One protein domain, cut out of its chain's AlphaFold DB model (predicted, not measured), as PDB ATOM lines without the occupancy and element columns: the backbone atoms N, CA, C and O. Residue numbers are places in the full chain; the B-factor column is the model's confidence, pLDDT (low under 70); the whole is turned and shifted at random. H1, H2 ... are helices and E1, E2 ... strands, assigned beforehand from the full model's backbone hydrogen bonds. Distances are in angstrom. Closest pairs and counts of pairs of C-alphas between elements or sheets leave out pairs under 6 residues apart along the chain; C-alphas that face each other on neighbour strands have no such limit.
ATOM      1  N   LYS A  62     186.084 150.426 235.888       95.69
ATOM      2  CA  LYS A  62     186.222 151.878 236.034       95.69
ATOM      3  C   LYS A  62     184.975 152.549 235.472       95.69
ATOM      4  O   LYS A  62     184.678 152.431 234.281       95.69
ATOM      5  N   THR A  63     184.288 153.298 236.315       96.00
ATOM      6  CA  THR A  63     183.108 154.082 235.947       96.00
ATOM      7  C   THR A  63     183.552 155.343 235.208       96.00
ATOM      8  O   THR A  63     184.394 156.101 235.689       96.00
ATOM      9  N   CYS A  64     183.038 155.559 233.997       95.50
ATOM     10  CA  CYS A  64     183.351 156.756 233.218       95.50
ATOM     11  C   CYS A  64     182.761 158.008 233.893       95.50
ATOM     12  O   CYS A  64     181.565 158.019 234.147       95.50
ATOM     13  N   PRO A  65     183.512 159.102 234.107       93.94
ATOM     14  CA  PRO A  65     182.963 160.294 234.762       93.94
ATOM     15  C   PRO A  65     181.909 161.030 233.914       93.94
ATOM     16  O   PRO A  65     181.070 161.738 234.455       93.94
ATOM     17  N   VAL A  66     181.924 160.859 232.585       92.88
ATOM     18  CA  VAL A  66     181.028 161.590 231.670       92.88
ATOM     19  C   VAL A  66     179.710 160.862 231.428       92.88
ATOM     20  O   VAL A  66     178.638 161.448 231.543       92.88
ATOM     21  N   CYS A  67     179.778 159.587 231.044       92.25
ATOM     22  CA  CYS A  67     178.581 158.798 230.747       92.25
ATOM     23  C   CYS A  67     178.283 157.750 231.813       92.25
ATOM     24  O   CYS A  67     177.335 156.997 231.651       92.25
ATOM     25  N   GLY A  68     179.107 157.645 232.854       91.88
ATOM     26  CA  GLY A  68     178.971 156.673 233.929       91.88
ATOM     27  C   GLY A  68     179.280 155.222 233.551       91.88
ATOM     28  O   GLY A  68     179.366 154.391 234.442       91.88
ATOM     29  N   PHE A  69     179.430 154.878 232.267       93.50
ATOM     30  CA  PHE A  69     179.586 153.486 231.821       93.50
ATOM     31  C   PHE A  69     180.735 152.759 232.540       93.50
ATOM     32  O   PHE A  69     181.821 153.323 232.696       93.50
ATOM     33  N   GLU A  70     180.501 151.512 232.950       94.62
ATOM     34  CA  GLU A  70     181.483 150.660 233.623       94.62
ATOM     35  C   GLU A  70     182.393 150.005 232.581       94.62
ATOM     36  O   GLU A  70     181.987 149.138 231.812       94.62
ATOM     37  N   ASN A  71     183.639 150.463 232.504       94.31
ATOM     38  CA  ASN A  71     184.625 149.951 231.557       94.31
ATOM     39  C   ASN A  71     185.585 149.003 232.273       94.31
ATOM     40  O   ASN A  71     185.963 149.260 233.412       94.31
ATOM     41  N   PHE A  72     186.070 147.964 231.595       94.69
ATOM     42  CA  PHE A  72     187.126 147.112 232.152       94.69
ATOM     43  C   PHE A  72     188.384 147.930 232.486       94.69
ATOM     44  O   PHE A  72     188.748 148.851 231.744       94.69
ATOM     45  N   LYS A  73     189.093 147.578 233.569       94.25
ATOM     46  CA  LYS A  73     190.270 148.337 234.045       94.25
ATOM     47  C   LYS A  73     191.373 148.527 232.999       94.25
ATOM     48  O   LYS A  73     192.073 149.544 233.068       94.25
ATOM     49  N   ARG A  74     191.506 147.597 232.045       91.00
ATOM     50  CA  ARG A  74     192.487 147.645 230.946       91.00
ATOM     51  C   ARG A  74     192.267 148.784 229.948       91.00
ATOM     52  O   ARG A  74     193.209 149.178 229.269       91.00
ATOM     53  N   PHE A  75     191.054 149.328 229.853       94.19
ATOM     54  CA  PHE A  75     190.777 150.417 228.922       94.19
ATOM     55  C   PHE A  75     191.233 151.766 229.493       94.19
ATOM     56  O   PHE A  75     191.025 152.086 230.667       94.19
ATOM     57  N   PHE A  76     191.853 152.572 228.629       95.75
ATOM     58  CA  PHE A  76     192.264 153.947 228.933       95.75
ATOM     59  C   PHE A  76     191.186 154.979 228.586       95.75
ATOM     60  O   PHE A  76     191.204 156.085 229.121       95.75
ATOM     61  N   PHE A  77     190.240 154.604 227.725       96.94
ATOM     62  CA  PHE A  77     189.134 155.435 227.262       96.94
ATOM     63  C   PHE A  77     187.815 154.686 227.435       96.94
ATOM     64  O   PHE A  77     187.783 153.456 227.433       96.94
ATOM     65  N   CYS A  78     186.718 155.421 227.583       95.94
ATOM     66  CA  CYS A  78     185.398 154.827 227.681       95.94
ATOM     67  C   CYS A  78     184.956 154.254 226.328       95.94
ATOM     68  O   CYS A  78     184.903 154.976 225.333       95.94
ATOM     69  N   ASN A  79     184.533 152.990 226.310       93.81
ATOM     70  CA  ASN A  79     184.070 152.306 225.099       93.81
ATOM     71  C   ASN A  79     182.806 152.942 224.491       93.81
ATOM     72  O   ASN A  79     182.574 152.838 223.287       93.81
ATOM     73  N   VAL A  80     182.000 153.644 225.294       92.31
ATOM     74  CA  VAL A  80     180.768 154.289 224.821       92.31
ATOM     75  C   VAL A  80     181.042 155.718 224.346       92.31
ATOM     76  O   VAL A  80     180.836 156.029 223.169       92.31
ATOM     77  N   CYS A  81     181.518 156.596 225.235       94.44
ATOM     78  CA  CYS A  81     181.660 158.021 224.924       94.44
ATOM     79  C   CYS A  81     183.049 158.444 224.420       94.44
ATOM     80  O   CYS A  81     183.159 159.531 223.864       94.44
ATOM     81  N   GLY A  82     184.085 157.617 224.589       94.69
ATOM     82  CA  GLY A  82     185.470 157.946 224.231       94.69
ATOM     83  C   GLY A  82     186.243 158.764 225.274       94.69
ATOM     84  O   GLY A  82     187.419 159.031 225.064       94.69
ATOM     85  N   GLU A  83     185.623 159.143 226.396       96.75
ATOM     86  CA  GLU A  83     186.275 159.944 227.442       96.75
ATOM     87  C   GLU A  83     187.451 159.209 228.091       96.75
ATOM     88  O   GLU A  83     187.363 158.001 228.333       96.75
ATOM     89  N   LYS A  84     188.524 159.928 228.440       97.00
ATOM     90  CA  LYS A  84     189.670 159.337 229.138       97.00
ATOM     91  C   LYS A  84     189.258 158.887 230.542       97.00
ATOM     92  O   LYS A  84     188.726 159.656 231.336       97.00
ATOM     93  N   LEU A  85     189.508 157.621 230.858       96.81
ATOM     94  CA  LEU A  85     189.184 157.059 232.166       96.81
ATOM     95  C   LEU A  85     190.263 157.434 233.188       96.81
ATOM     96  O   LEU A  85     191.447 157.481 232.832       96.81
ATOM     97  N   PRO A  86     189.896 157.651 234.466       95.06
ATOM     98  CA  PRO A  86     190.876 157.880 235.515       95.06
ATOM     99  C   PRO A  86     191.809 156.669 235.586       95.06
ATOM    100  O   PRO A  86     191.404 155.532 235.854       95.06
ATOM    101  N   GLN A  87     193.085 156.897 235.292       92.19
ATOM    102  CA  GLN A  87     194.097 155.890 235.546       92.19
ATOM    103  C   GLN A  87     194.214 155.783 237.059       92.19
ATOM    104  O   GLN A  87     194.499 156.776 237.728       92.19
ATOM    105  N   ARG A 144     178.863 162.746 220.650       87.75
ATOM    106  CA  ARG A 144     179.070 161.353 221.080       87.75
ATOM    107  C   ARG A 144     178.821 161.169 222.580       87.75
ATOM    108  O   ARG A 144     178.133 160.221 222.958       87.75
ATOM    109  N   GLN A 145     179.326 162.066 223.429       89.81
ATOM    110  CA  GLN A 145     179.081 162.032 224.877       89.81
ATOM    111  C   GLN A 145     177.599 162.259 225.209       89.81
ATOM    112  O   GLN A 145     177.049 161.525 226.031       89.81
ATOM    113  N   ARG A 146     176.920 163.192 224.523       88.75
ATOM    114  CA  ARG A 146     175.469 163.410 224.675       88.75
ATOM    115  C   ARG A 146     174.681 162.146 224.338       88.75
ATOM    116  O   ARG A 146     173.803 161.754 225.099       88.75
ATOM    117  N   ARG A 147     175.012 161.469 223.231       86.62
ATOM    118  CA  ARG A 147     174.375 160.196 222.848       86.62
ATOM    119  C   ARG A 147     174.663 159.089 223.864       86.62
ATOM    120  O   ARG A 147     173.756 158.359 224.238       86.62
ATOM    121  N   ALA A 148     175.903 158.981 224.337       86.88
ATOM    122  CA  ALA A 148     176.290 158.004 225.353       86.88
ATOM    123  C   ALA A 148     175.540 158.205 226.677       86.88
ATOM    124  O   ALA A 148     175.116 157.231 227.292       86.88
ATOM    125  N   ARG A 149     175.350 159.461 227.097       84.81
ATOM    126  CA  ARG A 149     174.599 159.800 228.308       84.81
ATOM    127  C   ARG A 149     173.105 159.519 228.137       84.81
ATOM    128  O   ARG A 149     172.512 158.940 229.035       84.81
ATOM    129  N   ARG A 150     172.532 159.827 226.966       82.00
ATOM    130  CA  ARG A 150     171.142 159.473 226.623       82.00
ATOM    131  C   ARG A 150     170.894 157.964 226.606       82.00
ATOM    132  O   ARG A 150     169.867 157.516 227.080       82.00
ATOM    133  N   ARG A 151     171.870 157.149 226.189       78.81
ATOM    134  CA  ARG A 151     171.744 155.676 226.244       78.81
ATOM    135  C   ARG A 151     171.549 155.113 227.651       78.81
ATOM    136  O   ARG A 151     171.066 153.998 227.765       78.81
ATOM    137  N   ARG A 152     171.934 155.839 228.706       71.75
ATOM    138  CA  ARG A 152     171.647 155.418 230.084       71.75
ATOM    139  C   ARG A 152     170.212 155.638 230.509       71.75
ATOM    140  O   ARG A 152     169.835 155.098 231.542       71.75
ATOM    141  N   GLU A 153     169.453 156.410 229.738       79.38
ATOM    142  CA  GLU A 153     168.036 156.591 230.005       79.38
ATOM    143  C   GLU A 153     167.359 155.237 229.916       79.38
ATOM    144  O   GLU A 153     166.730 154.856 230.885       79.38
ATOM    145  N   TRP A 154     167.608 154.455 228.863       79.62
ATOM    146  CA  TRP A 154     167.054 153.109 228.721       79.62
ATOM    147  C   TRP A 154     168.029 152.025 229.172       79.62
ATOM    148  O   TRP A 154     169.038 151.751 228.521       79.62
ATOM    149  N   GLN A 155     167.695 151.347 230.265       81.75
ATOM    150  CA  GLN A 155     168.438 150.197 230.773       81.75
ATOM    151  C   GLN A 155     167.561 148.952 230.717       81.75
ATOM    152  O   GLN A 155     166.380 148.997 231.050       81.75
ATOM    153  N   ARG A 156     168.139 147.817 230.312       87.00
ATOM    154  CA  ARG A 156     167.471 146.523 230.465       87.00
ATOM    155  C   ARG A 156     167.604 146.086 231.916       87.00
ATOM    156  O   ARG A 156     168.725 145.960 232.407       87.00
ATOM    157  N   LYS A 157     166.478 145.859 232.584       87.81
ATOM    158  CA  LYS A 157     166.433 145.283 233.930       87.81
ATOM    159  C   LYS A 157     165.714 143.942 233.870       87.81
ATOM    160  O   LYS A 157     164.844 143.740 233.026       87.81
ATOM    161  N   LEU A 158     166.121 143.028 234.744       87.38
ATOM    162  CA  LEU A 158     165.393 141.791 234.992       87.38
ATOM    163  C   LEU A 158     164.285 142.096 235.999       87.38
ATOM    164  O   LEU A 158     164.554 142.652 237.066       87.38
ATOM    165  N   GLY A 159     163.048 141.794 235.621       89.69
ATOM    166  CA  GLY A 159     161.893 141.841 236.502       89.69
ATOM    167  C   GLY A 159     161.923 140.725 237.538       89.69
ATOM    168  O   GLY A 159     162.758 139.821 237.497       89.69
ATOM    169  N   VAL A 160     160.992 140.802 238.486       89.75
ATOM    170  CA  VAL A 160     160.822 139.796 239.550       89.75
ATOM    171  C   VAL A 160     160.398 138.436 238.973       89.75
ATOM    172  O   VAL A 160     160.661 137.392 239.555       89.75
ATOM    173  N   ASP A 161     159.778 138.462 237.799       88.56
ATOM    174  CA  ASP A 161     159.376 137.329 236.968       88.56
ATOM    175  C   ASP A 161     160.521 136.755 236.109       88.56
ATOM    176  O   ASP A 161     160.329 135.772 235.396       88.56
ATOM    177  N   GLY A 162     161.712 137.364 236.146       90.06
ATOM    178  CA  GLY A 162     162.833 137.013 235.274       90.06
ATOM    179  C   GLY A 162     162.696 137.537 233.842       90.06
ATOM    180  O   GLY A 162     163.585 137.293 233.022       90.06
ATOM    181  N   ALA A 163     161.635 138.286 233.519       80.00
ATOM    182  CA  ALA A 163     161.486 138.898 232.207       80.00
ATOM    183  C   ALA A 163     162.401 140.122 232.081       80.00
ATOM    184  O   ALA A 163     162.545 140.931 232.999       80.00
ATOM    185  N   VAL A 164     163.035 140.283 230.920       82.38
ATOM    186  CA  VAL A 164     163.845 141.470 230.635       82.38
ATOM    187  C   VAL A 164     162.930 142.568 230.110       82.38
ATOM    188  O   VAL A 164     162.322 142.407 229.054       82.38
ATOM    189  N   PHE A 165     162.880 143.709 230.793       86.31
ATOM    190  CA  PHE A 165     162.134 144.879 230.335       86.31
ATOM    191  C   PHE A 165     163.043 146.102 230.203       86.31
ATOM    192  O   PHE A 165     164.098 146.207 230.838       86.31
ATOM    193  N   TRP A 166     162.642 147.034 229.340       84.75
ATOM    194  CA  TRP A 166     163.313 148.319 229.198       84.75
ATOM    195  C   TRP A 166     162.786 149.281 230.255       84.75
ATOM    196  O   TRP A 166     161.609 149.631 230.271       84.75
ATOM    197  N   PHE A 167     163.673 149.712 231.138       85.06
ATOM    198  CA  PHE A 167     163.388 150.679 232.180       85.06
ATOM    199  C   PHE A 167     164.023 152.015 231.814       85.06
ATOM    200  O   PHE A 167     165.224 152.059 231.533       85.06
ATOM    201  N   ARG A 168     163.233 153.097 231.850       81.88
ATOM    202  CA  ARG A 168     163.773 154.449 231.732       81.88
ATOM    203  C   ARG A 168     164.110 155.004 233.111       81.88
ATOM    204  O   ARG A 168     163.200 155.265 233.893       81.88
ATOM    205  N   GLU A 169     165.388 155.199 233.420       76.31
ATOM    206  CA  GLU A 169     165.784 155.836 234.678       76.31
ATOM    207  C   GLU A 169     165.394 157.317 234.625       76.31
ATOM    208  O   GLU A 169     165.964 158.099 233.863       76.31
ATOM    209  N   SER A 170     164.366 157.697 235.388       65.75
ATOM    210  CA  SER A 170     163.907 159.083 235.521       65.75
ATOM    211  C   SER A 170     164.956 159.860 236.319       65.75
ATOM    212  O   SER A 170     164.861 160.018 237.535       65.75
TER     213      SER A 170
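What this domain is: This is residues 62 to 87 and 144 to 170 of the 382 residues of an uncharacterized protein of Pythium brassicum (UniProt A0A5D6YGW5). With little regular structure, this is an elongated model: the two-stranded hairpin E2 and E3 makes one end, a loop-rich head, residues 62 to 87, makes the other, and the short helix H1 lies between. The 53 printed residues run E1, H1, E2, E3, with 20 in named elements, mixed helices and strands. The antiparallel sheet has the order E2 - E3. The whole is loose, radius of gyration of the C-alphas 13.0 A, spanning 39 by 23 by 14 A.

Where its parts are: Find C-alpha 154 at (167.054, 153.109, 228.721); from there E2, residues 154 to 158, runs 13.0 A. E3, residues 164 to 168, returns 13.0 A to C-alpha 168 at (163.773, 154.449, 231.732). H1 is residues 144 to 150, 9.9 A; E1 is residues 70 to 72.

How they stand to each other: In the hairpin E2 and E3, antiparallel at 143 degrees, look at N 155 and O 167, 2.9 A apart, within hydrogen-bond range. A tight link of 3 residues joins H1 to E2. H1 has every O i to N i+4 pair within hydrogen-bond range. E1 is apart from H1, E2 and E3 and pairs with no named strand, but residues 62 to 63 pair antiparallel with its residues 70 to 71.

The domain as a whole: Residues 88 to 143 are not printed; C-alphas 87 and 144 are 21.6 A apart across this cut. Residues 73 to 87 hold no named element. Only residue 170 has pLDDT under 70.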